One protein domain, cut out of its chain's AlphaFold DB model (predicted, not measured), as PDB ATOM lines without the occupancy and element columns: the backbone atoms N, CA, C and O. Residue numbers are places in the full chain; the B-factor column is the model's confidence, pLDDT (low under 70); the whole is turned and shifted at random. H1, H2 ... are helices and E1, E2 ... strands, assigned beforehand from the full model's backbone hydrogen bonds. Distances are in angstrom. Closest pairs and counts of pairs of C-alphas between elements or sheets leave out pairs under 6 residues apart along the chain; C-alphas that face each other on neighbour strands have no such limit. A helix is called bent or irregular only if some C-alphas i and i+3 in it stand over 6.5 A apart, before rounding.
ATOM      1  N   GLY A   3       6.830 104.981  -4.161       93.88
ATOM      2  CA  GLY A   3       5.735 104.154  -4.658       93.88
ATOM      3  C   GLY A   3       5.560 104.324  -6.159       93.88
ATOM      4  O   GLY A   3       5.799 105.412  -6.681       93.88
ATOM      5  N   VAL A   4       5.162 103.245  -6.825       93.75
ATOM      6  CA  VAL A   4       4.869 103.192  -8.262       93.75
ATOM      7  C   VAL A   4       3.491 102.558  -8.435       93.75
ATOM      8  O   VAL A   4       3.170 101.606  -7.724       93.75
ATOM      9  N   ASN A   5       2.666 103.098  -9.331       90.62
ATOM     10  CA  ASN A   5       1.292 102.635  -9.534       90.62
ATOM     11  C   ASN A   5       1.184 101.643 -10.713       90.62
ATOM     12  O   ASN A   5       2.165 101.343 -11.390       90.62
ATOM     13  N   LEU A   6      -0.022 101.113 -10.941       89.31
ATOM     14  CA  LEU A   6      -0.324 100.134 -12.000       89.31
ATOM     15  C   LEU A   6      -0.292 100.698 -13.430       89.31
ATOM     16  O   LEU A   6      -0.370  99.920 -14.378       89.31
ATOM     17  N   GLU A   7      -0.251 102.021 -13.599       91.81
ATOM     18  CA  GLU A   7      -0.213 102.663 -14.921       91.81
ATOM     19  C   GLU A   7       1.198 102.632 -15.526       91.81
ATOM     20  O   GLU A   7       1.370 102.791 -16.735       91.81
ATOM     21  N   GLU A   8       2.201 102.395 -14.685       92.56
ATOM     22  CA  GLU A   8       3.596 102.289 -15.074       92.56
ATOM     23  C   GLU A   8       3.911 100.943 -15.726       92.56
ATOM     24  O   GLU A   8       3.346  99.892 -15.409       92.56
ATOM     25  N   THR A   9       4.864 100.964 -16.654       93.25
ATOM     26  CA  THR A   9       5.326  99.734 -17.301       93.25
ATOM     27  C   THR A   9       6.075  98.844 -16.306       93.25
ATOM     28  O   THR A   9       6.680  99.340 -15.356       93.25
ATOM     29  N   GLN A  10       6.131  97.528 -16.553       91.56
ATOM     30  CA  GLN A  10       6.948  96.629 -15.723       91.56
ATOM     31  C   GLN A  10       8.417  97.085 -15.668       91.56
ATOM     32  O   GLN A  10       9.018  97.065 -14.601       91.56
ATOM     33  N   ALA A  11       8.963  97.592 -16.779       89.50
ATOM     34  CA  ALA A  11      10.317  98.142 -16.815       89.50
ATOM     35  C   ALA A  11      10.482  99.358 -15.882       89.50
ATOM     36  O   ALA A  11      11.479  99.441 -15.166       89.50
ATOM     37  N   SER A  12       9.497 100.265 -15.833       92.38
ATOM     38  CA  SER A  12       9.477 101.389 -14.883       92.38
ATOM     39  C   SER A  12       9.437 100.901 -13.430       92.38
ATOM     40  O   SER A  12      10.173 101.409 -12.584       92.38
ATOM     41  N   ILE A  13       8.600  99.898 -13.137       93.69
ATOM     42  CA  ILE A  13       8.469  99.301 -11.798       93.69
ATOM     43  C   ILE A  13       9.794  98.665 -11.368       93.69
ATOM     44  O   ILE A  13      10.269  98.902 -10.257       93.69
ATOM     45  N   ASP A  14      10.434  97.914 -12.260       91.19
ATOM     46  CA  ASP A  14      11.722  97.276 -12.000       91.19
ATOM     47  C   ASP A  14      12.833  98.318 -11.780       91.19
ATOM     48  O   ASP A  14      13.671  98.175 -10.881       91.19
ATOM     49  N   ALA A  15      12.823  99.396 -12.569       92.50
ATOM     50  CA  ALA A  15      13.743 100.527 -12.467       92.50
ATOM     51  C   ALA A  15      13.545 101.370 -11.192       92.50
ATOM     52  O   ALA A  15      14.474 102.056 -10.759       92.50
ATOM     53  N   ALA A  16      12.376 101.298 -10.549       96.38
ATOM     54  CA  ALA A  16      12.028 102.107  -9.380       96.38
ATOM     55  C   ALA A  16      13.014 101.959  -8.216       96.38
ATOM     56  O   ALA A  16      13.264 102.916  -7.480       96.38
ATOM     57  N   LEU A  17      13.616 100.775  -8.057       97.06
ATOM     58  CA  LEU A  17      14.610 100.533  -7.013       97.06
ATOM     59  C   LEU A  17      15.860 101.405  -7.188       97.06
ATOM     60  O   LEU A  17      16.372 101.913  -6.191       97.06
ATOM     61  N   THR A  18      16.320 101.629  -8.427       97.25
ATOM     62  CA  THR A  18      17.437 102.543  -8.719       97.25
ATOM     63  C   THR A  18      17.144 103.918  -8.129       97.25
ATOM     64  O   THR A  18      17.918 104.431  -7.323       97.25
ATOM     65  N   PHE A  19      15.985 104.488  -8.457       97.62
ATOM     66  CA  PHE A  19      15.592 105.809  -7.970       97.62
ATOM     67  C   PHE A  19      15.325 105.821  -6.462       97.62
ATOM     68  O   PHE A  19      15.669 106.788  -5.789       97.62
ATOM     69  N   GLY A  20      14.784 104.737  -5.901       97.88
ATOM     70  CA  GLY A  20      14.579 104.590  -4.462       97.88
ATOM     71  C   GLY A  20      15.883 104.619  -3.661       97.88
ATOM     72  O   GLY A  20      15.936 105.259  -2.610       97.88
ATOM     73  N   ILE A  21      16.941 103.973  -4.162       98.12
ATOM     74  CA  ILE A  21      18.277 104.004  -3.547       98.12
ATOM     75  C   ILE A  21      18.863 105.419  -3.608       98.12
ATOM     76  O   ILE A  21      19.356 105.924  -2.602       98.12
ATOM     77  N   LEU A  22      18.767 106.087  -4.760       97.88
ATOM     78  CA  LEU A  22      19.276 107.454  -4.918       97.88
ATOM     79  C   LEU A  22      18.516 108.455  -4.050       97.88
ATOM     80  O   LEU A  22      19.119 109.338  -3.442       97.88
ATOM     81  N   TRP A  23      17.203 108.284  -3.931       97.50
ATOM     82  CA  TRP A  23      16.378 109.091  -3.044       97.50
ATOM     83  C   TRP A  23      16.744 108.890  -1.572       97.50
ATOM     84  O   TRP A  23      16.860 109.864  -0.827       97.50
ATOM     85  N   LEU A  24      16.968 107.637  -1.151       97.50
ATOM     86  CA  LEU A  24      17.466 107.325   0.190       97.50
ATOM     87  C   LEU A  24      18.787 108.052   0.468       97.50
ATOM     88  O   LEU A  24      18.939 108.654   1.532       97.50
ATOM     89  N   ASP A  25      19.719 108.013  -0.484       96.81
ATOM     90  CA  ASP A  25      21.015 108.669  -0.347       96.81
ATOM     91  C   ASP A  25      20.884 110.196  -0.245       96.81
ATOM     92  O   ASP A  25      21.392 110.795   0.703       96.81
ATOM     93  N   SER A  26      20.098 110.816  -1.133       96.44
ATOM     94  CA  SER A  26      19.814 112.260  -1.102       96.44
ATOM     95  C   SER A  26      19.200 112.687   0.233       96.44
ATOM     96  O   SER A  26      19.660 113.636   0.866       96.44
ATOM     97  N   CYS A  27      18.210 111.936   0.726       96.25
ATOM     98  CA  CYS A  27      17.590 112.190   2.024       96.25
ATOM     99  C   CYS A  27      18.607 112.129   3.173       96.25
ATOM    100  O   CYS A  27      18.537 112.937   4.099       96.25
ATOM    101  N   ARG A  28      19.562 111.192   3.140       96.00
ATOM    102  CA  ARG A  28      20.619 111.096   4.159       96.00
ATOM    103  C   ARG A  28      21.568 112.288   4.116       96.00
ATOM    104  O   ARG A  28      21.939 112.786   5.176       96.00
ATOM    105  N   GLN A  29      21.925 112.757   2.923       94.56
ATOM    106  CA  GLN A  29      22.774 113.936   2.751       94.56
ATOM    107  C   GLN A  29      22.072 115.208   3.253       94.56
ATOM    108  O   GLN A  29      22.643 115.966   4.036       94.56
ATOM    109  N   GLU A  30      20.808 115.418   2.884       95.50
ATOM    110  CA  GLU A  30      20.029 116.600   3.284       95.50
ATOM    111  C   GLU A  30      19.713 116.650   4.788       95.50
ATOM    112  O   GLU A  30      19.664 117.726   5.399       95.50
ATOM    113  N   GLN A  31      19.478 115.481   5.393       93.69
ATOM    114  CA  GLN A  31      19.135 115.341   6.810       93.69
ATOM    115  C   GLN A  31      20.348 115.059   7.704       93.69
ATOM    116  O   GLN A  31      20.178 114.800   8.901       93.69
ATOM    117  N   ALA A  32      21.566 115.143   7.160       90.06
ATOM    118  CA  ALA A  32      22.799 114.911   7.896       90.06
ATOM    119  C   ALA A  32      22.860 115.780   9.167       90.06
ATOM    120  O   ALA A  32      22.694 117.001   9.131       90.06
ATOM    121  N   GLY A  33      23.055 115.127  10.317       88.94
ATOM    122  CA  GLY A  33      23.097 115.775  11.632       88.94
ATOM    123  C   GLY A  33      21.741 116.211  12.208       88.94
ATOM    124  O   GLY A  33      21.714 116.731  13.319       88.94
ATOM    125  N   LYS A  34      20.624 115.995  11.497       93.31
ATOM    126  CA  LYS A  34      19.269 116.369  11.947       93.31
ATOM    127  C   LYS A  34      18.421 115.156  12.302       93.31
ATOM    128  O   LYS A  34      17.812 115.119  13.366       93.31
ATOM    129  N   LEU A  35      18.359 114.180  11.399       93.38
ATOM    130  CA  LEU A  35      17.506 113.000  11.515       93.38
ATOM    131  C   LEU A  35      18.228 111.774  10.967       93.38
ATOM    132  O   LEU A  35      19.079 111.868  10.084       93.38
ATOM    133  N   VAL A  36      17.848 110.604  11.474       92.94
ATOM    134  CA  VAL A  36      18.338 109.326  10.957       92.94
ATOM    135  C   VAL A  36      17.348 108.797   9.926       92.94
ATOM    136  O   VAL A  36      16.200 108.497  10.249       92.94
ATOM    137  N   VAL A  37      17.808 108.644   8.684       95.50
ATOM    138  CA  VAL A  37      17.051 107.978   7.618       95.50
ATOM    139  C   VAL A  37      17.477 106.510   7.565       95.50
ATOM    140  O   VAL A  37      18.501 106.148   6.977       95.50
ATOM    141  N   GLU A  38      16.700 105.658   8.235       95.56
ATOM    142  CA  GLU A  38      17.061 104.254   8.473       95.56
ATOM    143  C   GLU A  38      17.029 103.371   7.215       95.56
ATOM    144  O   GLU A  38      17.730 102.361   7.168       95.56
ATOM    145  N   GLY A  39      16.239 103.720   6.194       96.56
ATOM    146  CA  GLY A  39      16.192 102.947   4.955       96.56
ATOM    147  C   GLY A  39      15.043 103.287   4.011       96.56
ATOM    148  O   GLY A  39      14.486 104.384   4.052       96.56
ATOM    149  N   LEU A  40      14.712 102.331   3.144       97.88
ATOM    150  CA  LEU A  40      13.791 102.483   2.023       97.88
ATOM    151  C   LEU A  40      12.625 101.495   2.146       97.88
ATOM    152  O   LEU A  40      12.827 100.283   2.127       97.88
ATOM    153  N   SER A  41      11.406 102.036   2.191       97.94
ATOM    154  CA  SER A  41      10.176 101.296   1.890       97.94
ATOM    155  C   SER A  41       9.746 101.602   0.458       97.94
ATOM    156  O   SER A  41       9.469 102.770   0.151       97.94
ATOM    157  N   LEU A  42       9.704 100.567  -0.378       97.81
ATOM    158  CA  LEU A  42       9.273 100.608  -1.771       97.81
ATOM    159  C   LEU A  42       7.905  99.931  -1.915       97.81
ATOM    160  O   LEU A  42       7.702  98.832  -1.401       97.81
ATOM    161  N   PHE A  43       6.983 100.594  -2.603       97.38
ATOM    162  CA  PHE A  43       5.625 100.120  -2.856       97.38
ATOM    163  C   PHE A  43       5.454  99.907  -4.358       97.38
ATOM    164  O   PHE A  43       5.702 100.824  -5.142       97.38
ATOM    165  N   VAL A  44       5.056  98.701  -4.748       96.88
ATOM    166  CA  VAL A  44       4.832  98.316  -6.146       96.88
ATOM    167  C   VAL A  44       3.453  97.677  -6.305       96.88
ATOM    168  O   VAL A  44       2.865  97.228  -5.315       96.88
ATOM    169  N   PRO A  45       2.921  97.593  -7.531       96.00
ATOM    170  CA  PRO A  45       1.656  96.918  -7.755       96.00
ATOM    171  C   PRO A  45       1.659  95.411  -7.443       96.00
ATOM    172  O   PRO A  45       2.705  94.757  -7.546       96.00
ATOM    173  N   PRO A  46       0.496  94.805  -7.138       94.88
ATOM    174  CA  PRO A  46       0.404  93.374  -6.856       94.88
ATOM    175  C   PRO A  46       0.896  92.510  -8.025       94.88
ATOM    176  O   PRO A  46       0.506  92.726  -9.170       94.88
ATOM    177  N   GLY A  47       1.737  91.512  -7.741       91.88
ATOM    178  CA  GLY A  47       2.252  90.570  -8.741       91.88
ATOM    179  C   GLY A  47       3.434  91.081  -9.570       91.88
ATOM    180  O   GLY A  47       3.942  90.338 -10.407       91.88
ATOM    181  N   THR A  48       3.906  92.308  -9.330       92.31
ATOM    182  CA  THR A  48       4.994  92.941 -10.104       92.31
ATOM    183  C   THR A  48       6.335  92.978  -9.362       92.31
ATOM    184  O   THR A  48       7.344  93.404  -9.912       92.31
ATOM    185  N   SER A  49       6.377  92.491  -8.117       92.50
ATOM    186  CA  SER A  49       7.515  92.646  -7.199       92.50
ATOM    187  C   SER A  49       8.715  91.724  -7.462       92.50
ATOM    188  O   SER A  49       9.737  91.851  -6.790       92.50
ATOM    189  N   SER A  50       8.623  90.787  -8.413       89.69
ATOM    190  CA  SER A  50       9.569  89.664  -8.527       89.69
ATOM    191  C   SER A  50      11.027  90.089  -8.739       89.69
ATOM    192  O   SER A  50      11.888  89.650  -7.975       89.69
ATOM    193  N   LEU A  51      11.307  90.947  -9.730       89.12
ATOM    194  CA  LEU A  51      12.675  91.391 -10.035       89.12
ATOM    195  C   LEU A  51      13.201  92.369  -8.976       89.12
ATOM    196  O   LEU A  51      14.342  92.267  -8.533       89.12
ATOM    197  N   VAL A  52      12.346  93.277  -8.502       92.94
ATOM    198  CA  VAL A  52      12.677  94.205  -7.411       92.94
ATOM    199  C   VAL A  52      13.085  93.443  -6.146       92.94
ATOM    200  O   VAL A  52      14.097  93.771  -5.529       92.94
ATOM    201  N   ARG A  53      12.345  92.388  -5.786       93.00
ATOM    202  CA  ARG A  53      12.666  91.500  -4.661       93.00
ATOM    203  C   ARG A  53      14.012  90.800  -4.863       93.00
ATOM    204  O   ARG A  53      14.813  90.773  -3.932       93.00
ATOM    205  N   GLU A  54      14.275  90.274  -6.063       90.31
ATOM    206  CA  GLU A  54      15.561  89.644  -6.405       90.31
ATOM    207  C   GLU A  54      16.725  90.623  -6.200       90.31
ATOM    208  O   GLU A  54      17.662  90.311  -5.462       90.31
ATOM    209  N   ARG A  55      16.624  91.842  -6.744       93.00
ATOM    210  CA  ARG A  55      17.629  92.901  -6.565       93.00
ATOM    211  C   ARG A  55      17.813  93.274  -5.094       93.00
ATOM    212  O   ARG A  55      18.944  93.319  -4.611       93.00
ATOM    213  N   MET A  56      16.717  93.485  -4.356       95.25
ATOM    214  CA  MET A  56      16.760  93.824  -2.925       95.25
ATOM    215  C   MET A  56      17.420  92.727  -2.078       95.25
ATOM    216  O   MET A  56      18.092  93.050  -1.099       95.25
ATOM    217  N   SER A  57      17.319  91.453  -2.478       93.25
ATOM    218  CA  SER A  57      17.973  90.335  -1.780       93.25
ATOM    219  C   SER A  57      19.505  90.379  -1.822       93.25
ATOM    220  O   SER A  57      20.161  89.768  -0.972       93.25
ATOM    221  N   GLN A  58      20.071  91.134  -2.772       94.06
ATOM    222  CA  GLN A  58      21.511  91.322  -2.948       94.06
ATOM    223  C   GLN A  58      22.001  92.711  -2.514       94.06
ATOM    224  O   GLN A  58      23.171  93.039  -2.721       94.06
ATOM    225  N   LEU A  59      21.147  93.533  -1.898       95.31
ATOM    226  CA  LEU A  59      21.571  94.797  -1.299       95.31
ATOM    227  C   LEU A  59      22.257  94.571   0.053       95.31
ATOM    228  O   LEU A  59      22.030  93.583   0.758       95.31
ATOM    229  N   HIS A  60      23.117  95.511   0.432       94.81
ATOM    230  CA  HIS A  60      23.839  95.477   1.690       94.81
ATOM    231  C   HIS A  60      22.863  95.651   2.861       94.81
ATOM    232  O   HIS A  60      22.303  96.728   3.078       94.81
ATOM    233  N   ARG A  61      22.644  94.572   3.623       92.25
ATOM    234  CA  ARG A  61      21.645  94.527   4.706       92.25
ATOM    235  C   ARG A  61      21.947  95.489   5.855       92.25
ATOM    236  O   ARG A  61      21.021  95.938   6.518       92.25
ATOM    237  N   GLU A  62      23.218  95.809   6.083       92.44
ATOM    238  CA  GLU A  62      23.634  96.738   7.141       92.44
ATOM    239  C   GLU A  62      23.617  98.207   6.681       92.44
ATOM    240  O   GLU A  62      23.555  99.105   7.518       92.44
ATOM    241  N   ALA A  63      23.607  98.480   5.368       93.44
ATOM    242  CA  ALA A  63      23.584  99.854   4.852       93.44
ATOM    243  C   ALA A  63      22.229 100.553   5.034       93.44
ATOM    244  O   ALA A  63      22.171 101.784   5.128       93.44
ATOM    245  N   ALA A  64      21.124  99.801   5.038       95.75
ATOM    246  CA  ALA A  64      19.777 100.343   5.188       95.75
ATOM    247  C   ALA A  64      18.749  99.257   5.529       95.75
ATOM    248  O   ALA A  64      18.913  98.084   5.203       95.75
ATOM    249  N   LYS A  65      17.627  99.676   6.123       96.12
ATOM    250  CA  LYS A  65      16.421  98.848   6.232       96.12
ATOM    251  C   LYS A  65      15.697  98.825   4.885       96.12
ATOM    252  O   LYS A  65      15.101  99.825   4.488       96.12
ATOM    253  N   TRP A  66      15.737  97.689   4.203       97.00
ATOM    254  CA  TRP A  66      15.065  97.467   2.922       97.00
ATOM    255  C   TRP A  66      13.695  96.830   3.152       97.00
ATOM    256  O   TRP A  66      13.614  95.771   3.771       97.00
ATOM    257  N   ARG A  67      12.621  97.466   2.676       97.38
ATOM    258  CA  ARG A  67      11.258  96.924   2.752       97.38
ATOM    259  C   ARG A  67      10.558  97.047   1.408       97.38
ATOM    260  O   ARG A  67      10.624  98.102   0.777       97.38
ATOM    261  N   LEU A  68       9.874  95.984   1.006       97.31
ATOM    262  CA  LEU A  68       9.113  95.913  -0.234       97.31
ATOM    263  C   LEU A  68       7.670  95.544   0.082       97.31
ATOM    264  O   LEU A  68       7.416  94.597   0.824       97.31
ATOM    265  N   TYR A  69       6.738  96.282  -0.504       97.25
ATOM    266  CA  TYR A  69       5.316  96.038  -0.350       97.25
ATOM    267  C   TYR A  69       4.630  95.966  -1.708       97.25
ATOM    268  O   TYR A  69       4.884  96.790  -2.584       97.25
ATOM    269  N   GLU A  70       3.720  95.011  -1.847       96.75
ATOM    270  CA  GLU A  70       2.697  95.018  -2.886       96.75
ATOM    271  C   GLU A  70       1.461  95.737  -2.344       96.75
ATOM    272  O   GLU A  70       0.901  95.316  -1.326       96.75
ATOM    273  N   PHE A  71       1.049  96.824  -2.995       95.88
ATOM    274  CA  PHE A  71      -0.111  97.614  -2.584       95.88
ATOM    275  C   PHE A  71      -1.226  97.533  -3.626       95.88
ATOM    276  O   PHE A  71      -1.058  97.957  -4.765       95.88
ATOM    277  N   ASP A  72      -2.364  96.969  -3.228       92.62
ATOM    278  CA  ASP A  72      -3.581  96.919  -4.030       92.62
ATOM    279  C   ASP A  72      -4.466  98.123  -3.689       92.62
ATOM    280  O   ASP A  72      -5.142  98.128  -2.662       92.62
ATOM    281  N   GLU A  73      -4.462  99.139  -4.553       87.12
ATOM    282  CA  GLU A  73      -5.257 100.360  -4.369       87.12
ATOM    283  C   GLU A  73      -6.771 100.100  -4.372       87.12
ATOM    284  O   GLU A  73      -7.527 100.848  -3.755       87.12
ATOM    285  N   ARG A  74      -7.236  99.055  -5.070       87.25
ATOM    286  CA  ARG A  74      -8.673  98.760  -5.192       87.25
ATOM    287  C   ARG A  74      -9.209  98.087  -3.942       87.25
ATOM    288  O   ARG A  74     -10.327  98.376  -3.525       87.25
ATOM    289  N   GLU A  75      -8.426  97.168  -3.385       90.00
ATOM    290  CA  GLU A  75      -8.771  96.433  -2.165       90.00
ATOM    291  C   GLU A  75      -8.255  97.120  -0.886       90.00
ATOM    292  O   GLU A  75      -8.502  96.607   0.204       90.00
ATOM    293  N   ASP A  76      -7.536  98.246  -1.013       90.06
ATOM    294  CA  ASP A  76      -6.784  98.919   0.063       90.06
ATOM    295  C   ASP A  76      -5.945  97.924   0.885       90.06
ATOM    296  O   ASP A  76      -5.899  97.935   2.119       90.06
ATOM    297  N   ARG A  77      -5.310  96.977   0.182       93.81
ATOM    298  CA  ARG A  77      -4.585  95.864   0.797       93.81
ATOM    299  C   ARG A  77      -3.092  96.036   0.605       93.81
ATOM    300  O   ARG A  77      -2.589  96.027  -0.515       93.81
ATOM    301  N   LEU A  78      -2.373  96.076   1.720       95.44
ATOM    302  CA  LEU A  78      -0.917  96.080   1.746       95.44
ATOM    303  C   LEU A  78      -0.378  94.688   2.086       95.44
ATOM    304  O   LEU A  78      -0.757  94.098   3.098       95.44
ATOM    305  N   LYS A  79       0.539  94.177   1.266       96.00
ATOM    306  CA  LYS A  79       1.234  92.908   1.492       96.00
ATOM    307  C   LYS A  79       2.738  93.145   1.539       96.00
ATOM    308  O   LYS A  79       3.327  93.585   0.558       96.00
ATOM    309  N   GLU A  80       3.366  92.826   2.664       96.25
ATOM    310  CA  GLU A  80       4.826  92.851   2.781       96.25
ATOM    311  C   GLU A  80       5.447  91.657   2.049       96.25
ATOM    312  O   GLU A  80       4.966  90.525   2.148       96.25
ATOM    313  N   ILE A  81       6.508  91.929   1.294       95.12
ATOM    314  CA  ILE A  81       7.275  90.941   0.544       95.12
ATOM    315  C   ILE A  81       8.603  90.722   1.261       95.12
ATOM    316  O   ILE A  81       9.349  91.669   1.512       95.12
ATOM    317  N   ASP A  82       8.914  89.463   1.564       91.38
ATOM    318  CA  ASP A  82      10.205  89.104   2.142       91.38
ATOM    319  C   ASP A  82      11.318  89.278   1.099       91.38
ATOM    320  O   ASP A  82      11.391  88.561   0.099       91.38
ATOM    321  N   VAL A  83      12.186  90.260   1.342       89.69
ATOM    322  CA  VAL A  83      13.361  90.563   0.514       89.69
ATOM    323  C   VAL A  83      14.580  89.718   0.890       89.69
ATOM    324  O   VAL A  83      15.600  89.774   0.211       89.69
ATOM    325  N   SER A  84      14.518  88.958   1.987       80.88
ATOM    326  CA  SER A  84      15.609  88.085   2.420       80.88
ATOM    327  C   SER A  84      15.596  86.730   1.714       80.88
ATOM    328  O   SER A  84      16.658  86.115   1.568       80.88
ATOM    329  N   ASP A  85      14.422  86.306   1.250       70.75
ATOM    330  CA  ASP A  85      14.239  85.127   0.423       70.75
ATOM    331  C   ASP A  85      14.655  85.435  -1.021       70.75
ATOM    332  O   ASP A  85      14.121  86.340  -1.660       70.75
ATOM    333  N   ARG A  86      15.588  84.649  -1.569       64.50
ATOM    334  CA  ARG A  86      15.925  84.693  -3.004       64.50
ATOM    335  C   ARG A  86      14.774  84.123  -3.849       64.50
ATOM    336  O   ARG A  86      14.614  84.467  -5.018       64.50
ATOM    337  N   GLY A  87      13.884  83.335  -3.241       60.97
ATOM    338  CA  GLY A  87      12.863  82.541  -3.912       60.97
ATOM    339  C   GLY A  87      13.489  81.587  -4.929       60.97
ATOM    340  O   GLY A  87      14.709  81.438  -5.013       60.97
ATOM    341  N   ASN A  88      12.655  80.974  -5.761       62.44
ATOM    342  CA  ASN A  88      13.155  80.429  -7.015       62.44
ATOM    343  C   ASN A  88      13.356  81.604  -7.971       62.44
ATOM    344  O   ASN A  88      12.372  82.186  -8.430       62.44
TER     345      ASN A  88
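AT A GLANCE: This is residues 3 to 88 of the 380 residues of an uncharacterized protein of Acidobacteria bacterium (UniProt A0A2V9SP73). A small three-stranded sheet has two helices over one face and no named helix over the other: the long H1 runs over the edge strand E1, and the short H2 sits over E2. The far end of H1 and the turn after it, around Gly 33, make one end of the longest axis. The printed part has 86 residues, with two named helices and three named strands in the order H1, E1, H2, E2, E3, and its class is mixed, helices and strands. The sheet is mixed, in the order E1, E2, E3, with E1 and E2 parallel and E2 and E3 antiparallel. The whole is compact, with a radius of gyration of the C-alphas of 13.3 A and spans of 39 by 27 by 23 A.

HOW THE PARTS SIT: H1, residues 10 to 30, is on the sheet at a height of 8.1 A, over E1, residues 39 to 44; their closest C-alphas, those of Leu 24 and Leu 40, are 6.3 A apart. On the local plane H1 and E1 stand at 22 degrees, and H1 runs along the strands. H1 has a kink of 32 degrees near residue 18 and is only just irregular: C-alphas 14 and 17 are 6.6 A apart. With residues 13 to 17 alone it touches H2, residues 50 to 57, at a shallow tilt of 33 degrees, only just short of steep, the same way; the closest C-alphas, those of Asp 14 and Val 52, are 5.6 A apart. H2 is on the same face as H1, at a height over the sheet of 9.3 A, over E2, residues 65 to 72, and along the strands at 5 degrees to E2 on the local plane. E1, H2 and E2 form a strand-helix-strand unit, two parallel neighbour strands with a helix between, whose crossover is right-handed. E1 and E2 stand at 20 degrees, with N 42 and O 67 at 2.9 A, within hydrogen-bond range. E2 and E3, residues 77 to 81, form a hairpin at 143 degrees, with N 70 and O 79 at 2.8 A, within hydrogen-bond range. The edge strands E1 and E3 are apart. In H2 every O i to N i+4 pair is within hydrogen-bond range; in H1, 14 of 17 are.

IN THESE COORDINATES: H1 begins at C-alpha 10, (6.948, 96.629, -15.723), and is 30.5 A long. E1 is 16.5 A long, H2 10.8 A and E2 22.6 A. E3 is 12.8 A long and ends at C-alpha 81, (7.275, 90.941, 0.544).

THE WHOLE: The two C-alphas farthest apart, those of Gly 33 and Asn 88, are 41.2 A apart. The printed part has no cut, and no link is long. Mean pLDDT of the printed part is 92.6; residues 86 to 88 are under 70.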